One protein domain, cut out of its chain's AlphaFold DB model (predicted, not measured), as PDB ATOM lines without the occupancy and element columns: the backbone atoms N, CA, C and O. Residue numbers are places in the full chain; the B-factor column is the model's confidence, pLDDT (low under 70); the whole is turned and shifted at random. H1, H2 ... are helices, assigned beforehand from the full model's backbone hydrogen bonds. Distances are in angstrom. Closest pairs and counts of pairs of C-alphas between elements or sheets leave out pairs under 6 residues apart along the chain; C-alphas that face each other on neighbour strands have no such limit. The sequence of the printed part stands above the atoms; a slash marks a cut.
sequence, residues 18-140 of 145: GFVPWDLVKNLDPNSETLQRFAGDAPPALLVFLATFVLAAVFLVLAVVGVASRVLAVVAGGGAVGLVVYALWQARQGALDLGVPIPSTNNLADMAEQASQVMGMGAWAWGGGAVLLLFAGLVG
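AT A GLANCE: This is residues 18 to 140 of the 145 residues of an uncharacterized protein of Rhodobacter blasticus DSM 2131 (UniProt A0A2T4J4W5). A long helix, H4, is the backbone of a loosely built, all-helix domain: H3 folds back along the first part of H4 as a helical hairpin, and H6 crosses that same part of H4 at a steep angle. The rest of H4 reaches away from this three-helix core, and the chain then returns through residues 98 to 107 and H5 to H6 in a wide, open loop, while the short helices H1 and H2 lie off the core before H3 begins. The printed part has 123 residues, with six named helices in the order H1, H2, H3, H4, H5, H6 and no named strand. The whole is only just loose, close to compact, with a radius of gyration of the C-alphas of 16.8 A and spans of 48, 38 and 24 A.

HOW THE PARTS SIT: H4, residues 70 to 97, is the longest helix, and it touches two others. H3, residues 44 to 64, touches H4 with 23 pairs of C-alphas within 8 A, and the closest are those of Thr 52 and Ala 76, 5.0 A apart. H3 and H4 run opposite ways at a shallow tilt of 26 degrees and form a helical hairpin, in which H4 takes part with residues 72 to 83 alone. H6, residues 121 to 139, touches H4 with 33 such pairs, the closest C-alphas being those of Gly 77 and Ala 130, 4.0 A apart. H4 and H6 run opposite ways at a steep tilt of 52 degrees, and H4 touches H6 with residues 70 to 81 alone. H3 and H6 are near each other, with 9 pairs of C-alphas within 10 A. H5, residues 108 to 118, touches no helix; it is apart from H4, and only just apart from H6, with a closest distance of 8.5 A. H2, residues 32 to 41, is close to H3 but not clearly touching it: the closest C-alphas are those of Ala 39 and Leu 47, 7.0 A apart, and the two run opposite ways at a steep tilt of 49 degrees. H1, residues 22 to 25, is apart from the other five helices. In H2, H4 and H6 every O i to N i+4 pair is within hydrogen-bond range, in H3 16 of 17 and in H5 6 of 7 are, and H1 is too short for such a pair.

IN THESE COORDINATES: H4 runs 39.9 A from C-alpha 70 at (-13.444, 20.752, 37.908) to C-alpha 97 at (-11.885, 60.589, 39.212). H3, residues 44 to 64, is 30.2 A long, and H6, residues 121 to 139, is 26.5 A long and ends with C-alpha 139 at (-12.383, 21.955, 29.349). H5, residues 108 to 118, measures 15.8 A, and H2, residues 32 to 41, measures 14.2 A. H1, residues 22 to 25, is 5.4 A long and begins with C-alpha 22 at (3.900, 34.961, 51.813).

THE WHOLE: The two C-alphas farthest apart are those of Val 65 and Gly 99, 52.4 A. The printed part has no cut. No link is long: those from H2 to H3, H3 to H4 and H5 to H6 are tight, and those from H1 to H2 and H4 to H5 are short. Three stretches stand free: residues 29 to 37, of which 32 to 37 belong to H2; residues 94 to 99, of which 94 to 97 belong to H4; and residues 104 to 110, of which 108 to 110 belong to H5. The mean pLDDT of the printed part is 83.4, and the model's confidence is under 70 at residues 101 to 112.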
ATOM      1  N   GLY A  18      11.181  43.135  46.978       70.06
ATOM      2  CA  GLY A  18       9.872  43.216  46.337       70.06
ATOM      3  C   GLY A  18       8.800  42.541  47.192       70.06
ATOM      4  O   GLY A  18       9.091  41.618  47.949       70.06
ATOM      5  N   PHE A  19       7.556  43.002  47.083       85.38
ATOM      6  CA  PHE A  19       6.440  42.423  47.830       85.38
ATOM      7  C   PHE A  19       6.283  40.930  47.504       85.38
ATOM      8  O   PHE A  19       6.186  40.564  46.329       85.38
ATOM      9  N   VAL A  20       6.237  40.082  48.533       89.44
ATOM     10  CA  VAL A  20       5.957  38.647  48.420       89.44
ATOM     11  C   VAL A  20       4.675  38.350  49.205       89.44
ATOM     12  O   VAL A  20       4.626  38.632  50.401       89.44
ATOM     13  N   PRO A  21       3.637  37.746  48.601       87.50
ATOM     14  CA  PRO A  21       2.384  37.458  49.305       87.50
ATOM     15  C   PRO A  21       2.544  36.601  50.565       87.50
ATOM     16  O   PRO A  21       1.771  36.751  51.507       87.50
ATOM     17  N   TRP A  22       3.555  35.728  50.615       88.81
ATOM     18  CA  TRP A  22       3.900  34.961  51.813       88.81
ATOM     19  C   TRP A  22       4.139  35.839  53.047       88.81
ATOM     20  O   TRP A  22       3.807  35.430  54.159       88.81
ATOM     21  N   ASP A  23       4.637  37.064  52.871       88.25
ATOM     22  CA  ASP A  23       4.888  37.989  53.977       88.25
ATOM     23  C   ASP A  23       3.608  38.396  54.719       88.25
ATOM     24  O   ASP A  23       3.673  38.716  55.906       88.25
ATOM     25  N   LEU A  24       2.450  38.318  54.054       83.81
ATOM     26  CA  LEU A  24       1.144  38.585  54.658       83.81
ATOM     27  C   LEU A  24       0.679  37.467  55.591       83.81
ATOM     28  O   LEU A  24      -0.098  37.720  56.505       83.81
ATOM     29  N   VAL A  25       1.116  36.231  55.342       84.81
ATOM     30  CA  VAL A  25       0.581  35.039  56.016       84.81
ATOM     31  C   VAL A  25       1.576  34.469  57.020       84.81
ATOM     32  O   VAL A  25       1.169  33.967  58.060       84.81
ATOM     33  N   LYS A  26       2.884  34.585  56.763       85.44
ATOM     34  CA  LYS A  26       3.938  33.977  57.593       85.44
ATOM     35  C   LYS A  26       3.959  34.457  59.048       85.44
ATOM     36  O   LYS A  26       4.464  33.748  59.909       85.44
ATOM     37  N   ASN A  27       3.453  35.666  59.295       82.31
ATOM     38  CA  ASN A  27       3.413  36.289  60.618       82.31
ATOM     39  C   ASN A  27       2.041  36.141  61.298       82.31
ATOM     40  O   ASN A  27       1.865  36.636  62.409       82.31
ATOM     41  N   LEU A  28       1.061  35.516  60.636       82.44
ATOM     42  CA  LEU A  28      -0.235  35.249  61.246       82.44
ATOM     43  C   LEU A  28      -0.088  34.092  62.230       82.44
ATOM     44  O   LEU A  28       0.347  32.999  61.865       82.44
ATOM     45  N   ASP A  29      -0.475  34.341  63.477       82.38
ATOM     46  CA  ASP A  29      -0.564  33.296  64.489       82.38
ATOM     47  C   ASP A  29      -1.669  32.300  64.077       82.38
ATOM     48  O   ASP A  29      -2.802  32.735  63.834       82.38
ATOM     49  N   PRO A  30      -1.391  30.983  63.978       78.25
ATOM     50  CA  PRO A  30      -2.366  29.967  63.568       78.25
ATOM     51  C   PRO A  30      -3.504  29.716  64.578       78.25
ATOM     52  O   PRO A  30      -4.206  28.708  64.484       78.25
ATOM     53  N   ASN A  31      -3.714  30.613  65.542       88.38
ATOM     54  CA  ASN A  31      -4.841  30.569  66.462       88.38
ATOM     55  C   ASN A  31      -6.164  30.926  65.751       88.38
ATOM     56  O   ASN A  31      -6.250  31.888  64.983       88.38
ATOM     57  N   SER A  32      -7.228  30.176  66.047       82.75
ATOM     58  CA  SER A  32      -8.563  30.371  65.473       82.75
ATOM     59  C   SER A  32      -9.140  31.756  65.769       82.75
ATOM     60  O   SER A  32      -9.808  32.324  64.908       82.75
ATOM     61  N   GLU A  33      -8.849  32.328  66.937       87.12
ATOM     62  CA  GLU A  33      -9.307  33.672  67.301       87.12
ATOM     63  C   GLU A  33      -8.630  34.755  66.447       87.12
ATOM     64  O   GLU A  33      -9.296  35.653  65.930       87.12
ATOM     65  N   THR A  34      -7.318  34.636  66.226       84.62
ATOM     66  CA  THR A  34      -6.550  35.547  65.366       84.62
ATOM     67  C   THR A  34      -7.033  35.472  63.921       84.62
ATOM     68  O   THR A  34      -7.220  36.504  63.279       84.62
ATOM     69  N   LEU A  35      -7.301  34.264  63.419       83.50
ATOM     70  CA  LEU A  35      -7.822  34.061  62.068       83.50
ATOM     71  C   LEU A  35      -9.236  34.623  61.899       83.50
ATOM     72  O   LEU A  35      -9.531  35.211  60.862       83.50
ATOM     73  N   GLN A  36     -10.103  34.477  62.906       85.44
ATOM     74  CA  GLN A  36     -11.447  35.059  62.874       85.44
ATOM     75  C   GLN A  36     -11.403  36.587  62.882       85.44
ATOM     76  O   GLN A  36     -12.111  37.208  62.093       85.44
ATOM     77  N   ARG A  37     -10.547  37.194  63.713       86.62
ATOM     78  CA  ARG A  37     -10.348  38.652  63.720       86.62
ATOM     79  C   ARG A  37      -9.793  39.144  62.389       86.62
ATOM     80  O   ARG A  37     -10.355  40.051  61.794       86.62
ATOM     81  N   PHE A  38      -8.769  38.474  61.861       84.88
ATOM     82  CA  PHE A  38      -8.235  38.785  60.537       84.88
ATOM     83  C   PHE A  38      -9.314  38.685  59.449       84.88
ATOM     84  O   PHE A  38      -9.418  39.574  58.614       84.88
ATOM     85  N   ALA A  39     -10.152  37.647  59.471       84.75
ATOM     86  CA  ALA A  39     -11.249  37.498  58.517       84.75
ATOM     87  C   ALA A  39     -12.356  38.555  58.681       84.75
ATOM     88  O   ALA A  39     -13.017  38.886  57.701       84.75
ATOM     89  N   GLY A  40     -12.567  39.072  59.894       87.12
ATOM     90  CA  GLY A  40     -13.520  40.151  60.162       87.12
ATOM     91  C   GLY A  40     -13.016  41.531  59.735       87.12
ATOM     92  O   GLY A  40     -13.797  42.328  59.224       87.12
ATOM     93  N   ASP A  41     -11.717  41.786  59.903       88.12
ATOM     94  CA  ASP A  41     -11.120  43.114  59.714       88.12
ATOM     95  C   ASP A  41     -10.468  43.301  58.332       88.12
ATOM     96  O   ASP A  41     -10.284  44.430  57.867       88.12
ATOM     97  N   ALA A  42     -10.089  42.214  57.654       86.88
ATOM     98  CA  ALA A  42      -9.419  42.294  56.363       86.88
ATOM     99  C   ALA A  42     -10.370  42.739  55.236       86.88
ATOM    100  O   ALA A  42     -11.533  42.326  55.186       86.88
ATOM    101  N   PRO A  43      -9.867  43.493  54.237       88.94
ATOM    102  CA  PRO A  43     -10.638  43.805  53.042       88.94
ATOM    103  C   PRO A  43     -11.132  42.523  52.347       88.94
ATOM    104  O   PRO A  43     -10.333  41.605  52.134       88.94
ATOM    105  N   PRO A  44     -12.395  42.455  51.887       87.19
ATOM    106  CA  PRO A  44     -12.927  41.262  51.222       87.19
ATOM    107  C   PRO A  44     -12.084  40.802  50.025       87.19
ATOM    108  O   PRO A  44     -11.878  39.606  49.828       87.19
ATOM    109  N   ALA A  45     -11.527  41.743  49.258       86.00
ATOM    110  CA  ALA A  45     -10.640  41.438  48.136       86.00
ATOM    111  C   ALA A  45      -9.368  40.685  48.573       86.00
ATOM    112  O   ALA A  45      -8.922  39.786  47.863       86.00
ATOM    113  N   LEU A  46      -8.821  40.999  49.754       87.12
ATOM    114  CA  LEU A  46      -7.661  40.306  50.316       87.12
ATOM    115  C   LEU A  46      -8.014  38.871  50.730       87.12
ATOM    116  O   LEU A  46      -7.239  37.948  50.490       87.12
ATOM    117  N   LEU A  47      -9.203  38.664  51.298       89.38
ATOM    118  CA  LEU A  47      -9.675  37.329  51.671       89.38
ATOM    119  C   LEU A  47      -9.894  36.447  50.445       89.38
ATOM    120  O   LEU A  47      -9.424  35.311  50.415       89.38
ATOM    121  N   VAL A  48     -10.543  36.981  49.405       89.19
ATOM    122  CA  VAL A  48     -10.711  36.266  48.131       89.19
ATOM    123  C   VAL A  48      -9.345  35.977  47.517       89.19
ATOM    124  O   VAL A  48      -9.102  34.860  47.069       89.19
ATOM    125  N   PHE A  49      -8.419  36.938  47.556       89.62
ATOM    126  CA  PHE A  49      -7.063  36.761  47.050       89.62
ATOM    127  C   PHE A  49      -6.353  35.583  47.723       89.62
ATOM    128  O   PHE A  49      -5.908  34.664  47.034       89.62
ATOM    129  N   LEU A  50      -6.318  35.544  49.056       90.12
ATOM    130  CA  LEU A  50      -5.714  34.444  49.813       90.12
ATOM    131  C   LEU A  50      -6.439  33.113  49.570       90.12
ATOM    132  O   LEU A  50      -5.792  32.081  49.375       90.12
ATOM    133  N   ALA A  51      -7.772  33.137  49.485       90.25
ATOM    134  CA  ALA A  51      -8.570  31.957  49.179       90.25
ATOM    135  C   ALA A  51      -8.189  31.337  47.825       90.25
ATOM    136  O   ALA A  51      -8.176  30.112  47.708       90.25
ATOM    137  N   THR A  52      -7.802  32.133  46.821       91.44
ATOM    138  CA  THR A  52      -7.375  31.583  45.522       91.44
ATOM    139  C   THR A  52      -6.132  30.692  45.633       91.44
ATOM    140  O   THR A  52      -6.051  29.677  44.939       91.44
ATOM    141  N   PHE A  53      -5.194  30.995  46.539       90.62
ATOM    142  CA  PHE A  53      -4.026  30.143  46.792       90.62
ATOM    143  C   PHE A  53      -4.402  28.858  47.515       90.62
ATOM    144  O   PHE A  53      -3.932  27.789  47.131       90.62
ATOM    145  N   VAL A  54      -5.264  28.959  48.530       90.56
ATOM    146  CA  VAL A  54      -5.751  27.798  49.284       90.56
ATOM    147  C   VAL A  54      -6.493  26.849  48.348       90.56
ATOM    148  O   VAL A  54      -6.180  25.663  48.296       90.56
ATOM    149  N   LEU A  55      -7.415  27.368  47.537       90.88
ATOM    150  CA  LEU A  55      -8.163  26.573  46.568       90.88
ATOM    151  C   LEU A  55      -7.250  25.947  45.508       90.88
ATOM    152  O   LEU A  55      -7.426  24.777  45.172       90.88
ATOM    153  N   ALA A  56      -6.248  26.681  45.015       89.00
ATOM    154  CA  ALA A  56      -5.270  26.140  44.076       89.00
ATOM    155  C   ALA A  56      -4.397  25.039  44.705       89.00
ATOM    156  O   ALA A  56      -4.092  24.052  44.036       89.00
ATOM    157  N   ALA A  57      -4.020  25.173  45.980       90.56
ATOM    158  CA  ALA A  57      -3.285  24.151  46.720       90.56
ATOM    159  C   ALA A  57      -4.137  22.896  46.953       90.56
ATOM    160  O   ALA A  57      -3.679  21.793  46.665       90.56
ATOM    161  N   VAL A  58      -5.392  23.055  47.383       90.69
ATOM    162  CA  VAL A  58      -6.337  21.938  47.545       90.69
ATOM    163  C   VAL A  58      -6.561  21.232  46.209       90.69
ATOM    164  O   VAL A  58      -6.488  20.006  46.141       90.69
ATOM    165  N   PHE A  59      -6.770  21.989  45.128       90.25
ATOM    166  CA  PHE A  59      -6.881  21.424  43.789       90.25
ATOM    167  C   PHE A  59      -5.627  20.629  43.402       90.25
ATOM    168  O   PHE A  59      -5.755  19.513  42.909       90.25
ATOM    169  N   LEU A  60      -4.429  21.170  43.646       89.38
ATOM    170  CA  LEU A  60      -3.169  20.498  43.330       89.38
ATOM    171  C   LEU A  60      -3.028  19.173  44.089       89.38
ATOM    172  O   LEU A  60      -2.704  18.161  43.473       89.38
ATOM    173  N   VAL A  61      -3.318  19.158  45.394       91.19
ATOM    174  CA  VAL A  61      -3.286  17.936  46.214       91.19
ATOM    175  C   VAL A  61      -4.253  16.892  45.659       91.19
ATOM    176  O   VAL A  61      -3.868  15.748  45.430       91.19
ATOM    177  N   LEU A  62      -5.493  17.289  45.371       87.56
ATOM    178  CA  LEU A  62      -6.492  16.381  44.811       87.56
ATOM    179  C   LEU A  62      -6.105  15.874  43.418       87.56
ATOM    180  O   LEU A  62      -6.302  14.699  43.119       87.56
ATOM    181  N   ALA A  63      -5.525  16.729  42.576       86.75
ATOM    182  CA  ALA A  63      -5.054  16.352  41.250       86.75
ATOM    183  C   ALA A  63      -3.913  15.324  41.319       86.75
ATOM    184  O   ALA A  63      -3.912  14.376  40.536       86.75
ATOM    185  N   VAL A  64      -2.993  15.460  42.281       88.44
ATOM    186  CA  VAL A  64      -1.917  14.482  42.528       88.44
ATOM    187  C   VAL A  64      -2.480  13.125  42.967       88.44
ATOM    188  O   VAL A  64      -1.991  12.095  42.515       88.44
ATOM    189  N   VAL A  65      -3.544  13.111  43.777       89.50
ATOM    190  CA  VAL A  65      -4.244  11.880  44.210       89.50
ATOM    191  C   VAL A  65      -5.180  11.321  43.117       89.50
ATOM    192  O   VAL A  65      -5.772  10.259  43.275       89.50
ATOM    193  N   GLY A  66      -5.308  11.999  41.971       84.00
ATOM    194  CA  GLY A  66      -6.143  11.565  40.844       84.00
ATOM    195  C   GLY A  66      -7.619  11.967  40.943       84.00
ATOM    196  O   GLY A  66      -8.421  11.566  40.105       84.00
ATOM    197  N   VAL A  67      -7.988  12.802  41.918       86.25
ATOM    198  CA  VAL A  67      -9.360  13.279  42.166       86.25
ATOM    199  C   VAL A  67      -9.497  14.748  41.749       86.25
ATOM    200  O   VAL A  67      -9.970  15.601  42.499       86.25
ATOM    201  N   ALA A  68      -9.048  15.087  40.541       83.12
ATOM    202  CA  ALA A  68      -9.091  16.466  40.054       83.12
ATOM    203  C   ALA A  68     -10.543  16.987  39.960       83.12
ATOM    204  O   ALA A  68     -11.331  16.553  39.119       83.12
ATOM    205  N   SER A  69     -10.899  17.951  40.815       86.56
ATOM    206  CA  SER A  69     -12.232  18.566  40.828       86.56
ATOM    207  C   SER A  69     -12.302  19.753  39.867       86.56
ATOM    208  O   SER A  69     -11.616  20.761  40.048       86.56
ATOM    209  N   ARG A  70     -13.187  19.662  38.866       88.12
ATOM    210  CA  ARG A  70     -13.444  20.752  37.908       88.12
ATOM    211  C   ARG A  70     -13.974  22.006  38.593       88.12
ATOM    212  O   ARG A  70     -13.551  23.102  38.252       88.12
ATOM    213  N   VAL A  71     -14.863  21.839  39.573       88.12
ATOM    214  CA  VAL A  71     -15.449  22.962  40.317       88.12
ATOM    215  C   VAL A  71     -14.355  23.726  41.055       88.12
ATOM    216  O   VAL A  71     -14.290  24.944  40.940       88.12
ATOM    217  N   LEU A  72     -13.440  23.024  41.732       87.56
ATOM    218  CA  LEU A  72     -12.319  23.680  42.411       87.56
ATOM    219  C   LEU A  72     -11.398  24.409  41.430       87.56
ATOM    220  O   LEU A  72     -10.992  25.529  41.718       87.56
ATOM    221  N   ALA A  73     -11.118  23.824  40.262       88.31
ATOM    222  CA  ALA A  73     -10.312  24.474  39.230       88.31
ATOM    223  C   ALA A  73     -10.969  25.764  38.697       88.31
ATOM    224  O   ALA A  73     -10.305  26.796  38.601       88.31
ATOM    225  N   VAL A  74     -12.281  25.729  38.420       90.69
ATOM    226  CA  VAL A  74     -13.045  26.905  37.967       90.69
ATOM    227  C   VAL A  74     -13.112  27.973  39.052       90.69
ATOM    228  O   VAL A  74     -12.899  29.139  38.748       90.69
ATOM    229  N   VAL A  75     -13.379  27.613  40.307       90.81
ATOM    230  CA  VAL A  75     -13.495  28.600  41.393       90.81
ATOM    231  C   VAL A  75     -12.127  29.199  41.735       90.81
ATOM    232  O   VAL A  75     -12.020  30.413  41.874       90.81
ATOM    233  N   ALA A  76     -11.065  28.387  41.801       89.38
ATOM    234  CA  ALA A  76      -9.709  28.874  42.062       89.38
ATOM    235  C   ALA A  76      -9.211  29.796  40.939       89.38
ATOM    236  O   ALA A  76      -8.766  30.914  41.200       89.38
ATOM    237  N   GLY A  77      -9.311  29.338  39.687       87.44
ATOM    238  CA  GLY A  77      -8.862  30.100  38.523       87.44
ATOM    239  C   GLY A  77      -9.754  31.305  38.234       87.44
ATOM    240  O   GLY A  77      -9.265  32.417  38.065       87.44
ATOM    241  N   GLY A  78     -11.071  31.106  38.237       88.69
ATOM    242  CA  GLY A  78     -12.067  32.145  37.987       88.69
ATOM    243  C   GLY A  78     -12.095  33.221  39.066       88.69
ATOM    244  O   GLY A  78     -12.208  34.394  38.729       88.69
ATOM    245  N   GLY A  79     -11.911  32.862  40.340       88.19
ATOM    246  CA  GLY A  79     -11.789  33.834  41.427       88.19
ATOM    247  C   GLY A  79     -10.576  34.749  41.249       88.19
ATOM    248  O   GLY A  79     -10.689  35.964  41.382       88.19
ATOM    249  N   ALA A  80      -9.431  34.187  40.859       87.38
ATOM    250  CA  ALA A  80      -8.227  34.964  40.585       87.38
ATOM    251  C   ALA A  80      -8.360  35.847  39.334       87.38
ATOM    252  O   ALA A  80      -8.035  37.031  39.383       87.38
ATOM    253  N   VAL A  81      -8.902  35.319  38.232       89.06
ATOM    254  CA  VAL A  81      -9.185  36.119  37.024       89.06
ATOM    255  C   VAL A  81     -10.187  37.237  37.331       89.06
ATOM    256  O   VAL A  81      -9.977  38.381  36.936       89.06
ATOM    257  N   GLY A  82     -11.244  36.934  38.086       88.50
ATOM    258  CA  GLY A  82     -12.233  37.911  38.532       88.50
ATOM    259  C   GLY A  82     -11.618  39.026  39.376       88.50
ATOM    260  O   GLY A  82     -11.941  40.191  39.161       88.50
ATOM    261  N   LEU A  83     -10.676  38.701  40.268       88.25
ATOM    262  CA  LEU A  83      -9.929  39.699  41.038       88.25
ATOM    263  C   LEU A  83      -9.081  40.618  40.157       88.25
ATOM    264  O   LEU A  83      -9.043  41.817  40.413       88.25
ATOM    265  N   VAL A  84      -8.440  40.092  39.107       85.50
ATOM    266  CA  VAL A  84      -7.702  40.929  38.144       85.50
ATOM    267  C   VAL A  84      -8.648  41.903  37.448       85.50
ATOM    268  O   VAL A  84      -8.366  43.097  37.386       85.50
ATOM    269  N   VAL A  85      -9.792  41.413  36.960       86.00
ATOM    270  CA  VAL A  85     -10.805  42.256  36.307       86.00
ATOM    271  C   VAL A  85     -11.327  43.322  37.271       86.00
ATOM    272  O   VAL A  85     -11.415  44.490  36.896       86.00
ATOM    273  N   TYR A  86     -11.619  42.943  38.516       86.75
ATOM    274  CA  TYR A  86     -12.077  43.861  39.555       86.75
ATOM    275  C   TYR A  86     -11.035  44.944  39.867       86.75
ATOM    276  O   TYR A  86     -11.368  46.127  39.871       86.75
ATOM    277  N   ALA A  87      -9.768  44.563  40.051       84.56
ATOM    278  CA  ALA A  87      -8.681  45.501  40.323       84.56
ATOM    279  C   ALA A  87      -8.464  46.482  39.160       84.56
ATOM    280  O   ALA A  87      -8.318  47.683  39.379       84.56
ATOM    281  N   LEU A  88      -8.510  45.995  37.914       80.88
ATOM    282  CA  LEU A  88      -8.422  46.845  36.723       80.88
ATOM    283  C   LEU A  88      -9.601  47.815  36.624       80.88
ATOM    284  O   LEU A  88      -9.419  48.974  36.255       80.88
ATOM    285  N   TRP A  89     -10.809  47.357  36.944       84.50
ATOM    286  CA  TRP A  89     -11.996  48.204  36.938       84.50
ATOM    287  C   TRP A  89     -11.918  49.301  38.006       84.50
ATOM    288  O   TRP A  89     -12.192  50.462  37.703       84.50
ATOM    289  N   GLN A  90     -11.462  48.965  39.215       84.56
ATOM    290  CA  GLN A  90     -11.267  49.923  40.302       84.56
ATOM    291  C   GLN A  90     -10.169  50.946  39.976       84.56
ATOM    292  O   GLN A  90     -10.362  52.143  40.179       84.56
ATOM    293  N   ALA A  91      -9.052  50.501  39.389       80.00
ATOM    294  CA  ALA A  91      -7.981  51.389  38.937       80.00
ATOM    295  C   ALA A  91      -8.462  52.375  37.859       80.00
ATOM    296  O   ALA A  91      -8.091  53.547  37.879       80.00
ATOM    297  N   ARG A  92      -9.331  51.929  36.939       79.75
ATOM    298  CA  ARG A  92      -9.939  52.812  35.932       79.75
ATOM    299  C   ARG A  92     -10.856  53.856  36.546       79.75
ATOM    300  O   ARG A  92     -10.786  55.006  36.133       79.75
ATOM    301  N   GLN A  93     -11.701  53.477  37.502       83.06
ATOM    302  CA  GLN A  93     -12.562  54.447  38.184       83.06
ATOM    303  C   GLN A  93     -11.725  55.516  38.891       83.06
ATOM    304  O   GLN A  93     -11.930  56.698  38.647       83.06
ATOM    305  N   GLY A  94     -10.691  55.108  39.633       79.88
ATOM    306  CA  GLY A  94      -9.785  56.055  40.288       79.88
ATOM    307  C   GLY A  94      -9.041  56.977  39.311       79.88
ATOM    308  O   GLY A  94      -8.835  58.149  39.606       79.88
ATOM    309  N   ALA A  95      -8.666  56.484  38.126       76.56
ATOM    310  CA  ALA A  95      -8.033  57.313  37.098       76.56
ATOM    311  C   ALA A  95      -8.998  58.352  36.494       76.56
ATOM    312  O   ALA A  95      -8.593  59.492  36.266       76.56
ATOM    313  N   LEU A  96     -10.267  57.978  36.276       79.19
ATOM    314  CA  LEU A  96     -11.311  58.901  35.810       79.19
ATOM    315  C   LEU A  96     -11.585  59.999  36.838       79.19
ATOM    316  O   LEU A  96     -11.680  61.164  36.458       79.19
ATOM    317  N   ASP A  97     -11.644  59.641  38.120       81.81
ATOM    318  CA  ASP A  97     -11.885  60.589  39.212       81.81
ATOM    319  C   ASP A  97     -10.756  61.625  39.350       81.81
ATOM    320  O   ASP A  97     -10.991  62.763  39.754       81.81
ATOM    321  N   LEU A  98      -9.529  61.258  38.968       80.44
ATOM    322  CA  LEU A  98      -8.352  62.134  38.979       80.44
ATOM    323  C   LEU A  98      -8.138  62.897  37.659       80.44
ATOM    324  O   LEU A  98      -7.158  63.630  37.529       80.44
ATOM    325  N   GLY A  99      -9.021  62.725  36.669       71.50
ATOM    326  CA  GLY A  99      -8.897  63.358  35.353       71.50
ATOM    327  C   GLY A  99      -7.693  62.870  34.537       71.50
ATOM    328  O   GLY A  99      -7.279  63.539  33.590       71.50
ATOM    329  N   VAL A 100      -7.114  61.720  34.896       72.94
ATOM    330  CA  VAL A 100      -5.973  61.141  34.183       72.94
ATOM    331  C   VAL A 100      -6.496  60.430  32.933       72.94
ATOM    332  O   VAL A 100      -7.370  59.564  33.046       72.94
ATOM    333  N   PRO A 101      -5.982  60.744  31.728       60.03
ATOM    334  CA  PRO A 101      -6.388  60.042  30.520       60.03
ATOM    335  C   PRO A 101      -6.029  58.556  30.639       60.03
ATOM    336  O   PRO A 101      -4.858  58.189  30.735       60.03
ATOM    337  N   ILE A 102      -7.049  57.694  30.642       62.72
ATOM    338  CA  ILE A 102      -6.852  56.243  30.643       62.72
ATOM    339  C   ILE A 102      -6.284  55.849  29.273       62.72
ATOM    340  O   ILE A 102      -6.899  56.186  28.256       62.72
ATOM    341  N   PRO A 103      -5.164  55.103  29.217       59.22
ATOM    342  CA  PRO A 103      -4.680  54.518  27.974       59.22
ATOM    343  C   PRO A 103      -5.810  53.746  27.283       59.22
ATOM    344  O   PRO A 103      -6.471  52.907  27.901       59.22
ATOM    345  N   SER A 104      -6.074  54.053  26.011       56.38
ATOM    346  CA  SER A 104      -7.161  53.410  25.271       56.38
ATOM    347  C   SER A 104      -6.981  51.892  25.274       56.38
ATOM    348  O   SER A 104      -5.891  51.394  25.000       56.38
ATOM    349  N   THR A 105      -8.061  51.151  25.514       55.50
ATOM    350  CA  THR A 105      -8.116  49.677  25.573       55.50
ATOM    351  C   THR A 105      -7.715  48.945  24.295       55.50
ATOM    352  O   THR A 105      -7.833  47.724  24.231       55.50
ATOM    353  N   ASN A 106      -7.284  49.673  23.270       54.88
ATOM    354  CA  ASN A 106      -7.017  49.135  21.947       54.88
ATOM    355  C   ASN A 106      -5.732  48.298  21.896       54.88
ATOM    356  O   ASN A 106      -5.618  47.465  21.007       54.88
ATOM    357  N   ASN A 107      -4.834  48.424  22.883       62.78
ATOM    358  CA  ASN A 107      -3.619  47.616  22.974       62.78
ATOM    359  C   ASN A 107      -3.479  46.964  24.358       62.78
ATOM    360  O   ASN A 107      -2.848  47.495  25.272       62.78
ATOM    361  N   LEU A 108      -4.026  45.754  24.502       63.34
ATOM    362  CA  LEU A 108      -3.714  44.849  25.622       63.34
ATOM    363  C   LEU A 108      -2.200  44.619  25.781       63.34
ATOM    364  O   LEU A 108      -1.733  44.389  26.894       63.34
ATOM    365  N   ALA A 109      -1.450  44.707  24.680       67.81
ATOM    366  CA  ALA A 109       0.006  44.632  24.667       67.81
ATOM    367  C   ALA A 109       0.648  45.772  25.475       67.81
ATOM    368  O   ALA A 109       1.454  45.495  26.356       67.81
ATOM    369  N   ASP A 110       0.212  47.016  25.270       69.75
ATOM    370  CA  ASP A 110       0.752  48.190  25.971       69.75
ATOM    371  C   ASP A 110       0.437  48.132  27.474       69.75
ATOM    372  O   ASP A 110       1.264  48.485  28.316       69.75
ATOM    373  N   MET A 111      -0.748  47.621  27.834       69.06
ATOM    374  CA  MET A 111      -1.103  47.375  29.235       69.06
ATOM    375  C   MET A 111      -0.233  46.276  29.857       69.06
ATOM    376  O   MET A 111       0.192  46.414  31.002       69.06
ATOM    377  N   ALA A 112       0.034  45.192  29.126       69.88
ATOM    378  CA  ALA A 112       0.893  44.109  29.593       69.88
ATOM    379  C   ALA A 112       2.353  44.562  29.735       69.88
ATOM    380  O   ALA A 112       3.016  44.172  30.692       69.88
ATOM    381  N   GLU A 113       2.834  45.417  28.832       73.81
ATOM    382  CA  GLU A 113       4.176  45.992  28.875       73.81
ATOM    383  C   GLU A 113       4.345  46.904  30.095       73.81
ATOM    384  O   GLU A 113       5.248  46.684  30.902       73.81
ATOM    385  N   GLN A 114       3.423  47.844  30.319       73.25
ATOM    386  CA  GLN A 114       3.435  48.695  31.514       73.25
ATOM    387  C   GLN A 114       3.290  47.877  32.800       73.25
ATOM    388  O   GLN A 114       4.002  48.106  33.778       73.25
ATOM    389  N   ALA A 115       2.409  46.873  32.797       73.56
ATOM    390  CA  ALA A 115       2.256  45.992  33.940       73.56
ATOM    391  C   ALA A 115       3.532  45.181  34.197       73.56
ATOM    392  O   ALA A 115       3.894  45.005  35.350       73.56
ATOM    393  N   SER A 116       4.257  44.740  33.164       73.44
ATOM    394  CA  SER A 116       5.502  43.972  33.315       73.44
ATOM    395  C   SER A 116       6.645  44.764  33.957       73.44
ATOM    396  O   SER A 116       7.505  44.169  34.601       73.44
ATOM    397  N   GLN A 117       6.631  46.097  33.849       73.75
ATOM    398  CA  GLN A 117       7.631  46.957  34.488       73.75
ATOM    399  C   GLN A 117       7.499  46.961  36.016       73.75
ATOM    400  O   GLN A 117       8.484  47.150  36.727       73.75
ATOM    401  N   VAL A 118       6.286  46.726  36.523       75.44
ATOM    402  CA  VAL A 118       5.967  46.768  37.956       75.44
ATOM    403  C   VAL A 118       5.724  45.366  38.515       75.44
ATOM    404  O   VAL A 118       6.090  45.078  39.653       75.44
ATOM    405  N   MET A 119       5.136  44.471  37.722       82.12
ATOM    406  CA  MET A 119       4.800  43.104  38.101       82.12
ATOM    407  C   MET A 119       6.003  42.176  37.947       82.12
ATOM    408  O   MET A 119       6.477  41.895  36.848       82.12
ATOM    409  N   GLY A 120       6.454  41.645  39.076       84.50
ATOM    410  CA  GLY A 120       7.463  40.602  39.156       84.50
ATOM    411  C   GLY A 120       6.952  39.227  38.719       84.50
ATOM    412  O   GLY A 120       5.772  39.006  38.431       84.50
ATOM    413  N   MET A 121       7.869  38.259  38.713       85.44
ATOM    414  CA  MET A 121       7.624  36.884  38.264       85.44
ATOM    415  C   MET A 121       6.479  36.192  39.023       85.44
ATOM    416  O   MET A 121       5.766  35.368  38.449       85.44
ATOM    417  N   GLY A 122       6.268  36.536  40.297       86.50
ATOM    418  CA  GLY A 122       5.182  35.990  41.104       86.50
ATOM    419  C   GLY A 122       3.799  36.370  40.581       86.50
ATOM    420  O   GLY A 122       2.968  35.487  40.378       86.50
ATOM    421  N   ALA A 123       3.572  37.644  40.262       86.81
ATOM    422  CA  ALA A 123       2.288  38.103  39.739       86.81
ATOM    423  C   ALA A 123       1.942  37.419  38.401       86.81
ATOM    424  O   ALA A 123       0.825  36.928  38.218       86.81
ATOM    425  N   TRP A 124       2.928  37.265  37.510       87.75
ATOM    426  CA  TRP A 124       2.760  36.525  36.254       87.75
ATOM    427  C   TRP A 124       2.480  35.034  36.470       87.75
ATOM    428  O   TRP A 124       1.580  34.472  35.846       87.75
ATOM    429  N   ALA A 125       3.199  34.383  37.388       90.00
ATOM    430  CA  ALA A 125       2.991  32.971  37.715       90.00
ATOM    431  C   ALA A 125       1.633  32.701  38.394       90.00
ATOM    432  O   ALA A 125       1.079  31.593  38.295       90.00
ATOM    433  N   TRP A 126       1.095  33.694  39.103       92.44
ATOM    434  CA  TRP A 126      -0.251  33.651  39.654       92.44
ATOM    435  C   TRP A 126      -1.299  33.807  38.561       92.44
ATOM    436  O   TRP A 126      -2.092  32.888  38.376       92.44
ATOM    437  N   GLY A 127      -1.242  34.900  37.793       89.50
ATOM    438  CA  GLY A 127      -2.211  35.202  36.738       89.50
ATOM    439  C   GLY A 127      -2.240  34.130  35.650       89.50
ATOM    440  O   GLY A 127      -3.299  33.589  35.339       89.50
ATOM    441  N   GLY A 128      -1.074  33.725  35.141       88.31
ATOM    442  CA  GLY A 128      -0.973  32.643  34.159       88.31
ATOM    443  C   GLY A 128      -1.479  31.309  34.713       88.31
ATOM    444  O   GLY A 128      -2.220  30.590  34.046       88.31
ATOM    445  N   GLY A 129      -1.156  30.997  35.971       89.44
ATOM    446  CA  GLY A 129      -1.660  29.793  36.631       89.44
ATOM    447  C   GLY A 129      -3.175  29.804  36.853       89.44
ATOM    448  O   GLY A 129      -3.808  28.761  36.720       89.44
ATOM    449  N   ALA A 130      -3.754  30.962  37.163       90.38
ATOM    450  CA  ALA A 130      -5.191  31.139  37.328       90.38
ATOM    451  C   ALA A 130      -5.942  30.921  36.010       90.38
ATOM    452  O   ALA A 130      -6.924  30.181  35.980       90.38
ATOM    453  N   VAL A 131      -5.440  31.495  34.914       91.06
ATOM    454  CA  VAL A 131      -5.993  31.293  33.568       91.06
ATOM    455  C   VAL A 131      -5.937  29.815  33.185       91.06
ATOM    456  O   VAL A 131      -6.948  29.250  32.771       91.06
ATOM    457  N   LEU A 132      -4.793  29.156  33.392       90.56
ATOM    458  CA  LEU A 132      -4.649  27.723  33.124       90.56
ATOM    459  C   LEU A 132      -5.612  26.872  33.959       90.56
ATOM    460  O   LEU A 132      -6.234  25.965  33.414       90.56
ATOM    461  N   LEU A 133      -5.770  27.161  35.255       88.88
ATOM    462  CA  LEU A 133      -6.716  26.441  36.116       88.88
ATOM    463  C   LEU A 133      -8.166  26.654  35.685       88.88
ATOM    464  O   LEU A 133      -8.933  25.692  35.644       88.88
ATOM    465  N   LEU A 134      -8.531  27.880  35.314       91.31
ATOM    466  CA  LEU A 134      -9.862  28.181  34.804       91.31
ATOM    467  C   LEU A 134     -10.140  27.382  33.527       91.31
ATOM    468  O   LEU A 134     -11.151  26.684  33.452       91.31
ATOM    469  N   PHE A 135      -9.220  27.410  32.559       89.94
ATOM    470  CA  PHE A 135      -9.344  26.612  31.339       89.94
ATOM    471  C   PHE A 135      -9.402  25.115  31.631       89.94
ATOM    472  O   PHE A 135     -10.254  24.426  31.079       89.94
ATOM    473  N   ALA A 136      -8.561  24.610  32.531       86.88
ATOM    474  CA  ALA A 136      -8.566  23.204  32.913       86.88
ATOM    475  C   ALA A 136      -9.908  22.785  33.545       86.88
ATOM    476  O   ALA A 136     -10.435  21.712  33.252       86.88
ATOM    477  N   GLY A 137     -10.516  23.655  34.355       87.44
ATOM    478  CA  GLY A 137     -11.853  23.444  34.905       87.44
ATOM    479  C   GLY A 137     -12.953  23.431  33.836       87.44
ATOM    480  O   GLY A 137     -13.811  22.537  33.840       87.44
ATOM    481  N   LEU A 138     -12.897  24.382  32.897       89.62
ATOM    482  CA  LEU A 138     -13.870  24.538  31.811       89.62
ATOM    483  C   LEU A 138     -13.797  23.398  30.790       89.62
ATOM    484  O   LEU A 138     -14.822  22.788  30.495       89.62
ATOM    485  N   VAL A 139     -12.603  23.053  30.306       88.75
ATOM    486  CA  VAL A 139     -12.383  21.955  29.349       88.75
ATOM    487  C   VAL A 139     -12.636  20.597  30.012       88.75
ATOM    488  O   VAL A 139     -13.245  19.711  29.416       88.75
ATOM    489  N   GLY A 140     -12.271  20.464  31.289       71.75
ATOM    490  CA  GLY A 140     -12.393  19.228  32.053       71.75
ATOM    491  C   GLY A 140     -11.188  18.300  31.903       71.75
ATOM    492  O   GLY A 140     -10.338  18.473  31.034       71.75
TER     493      GLY A 140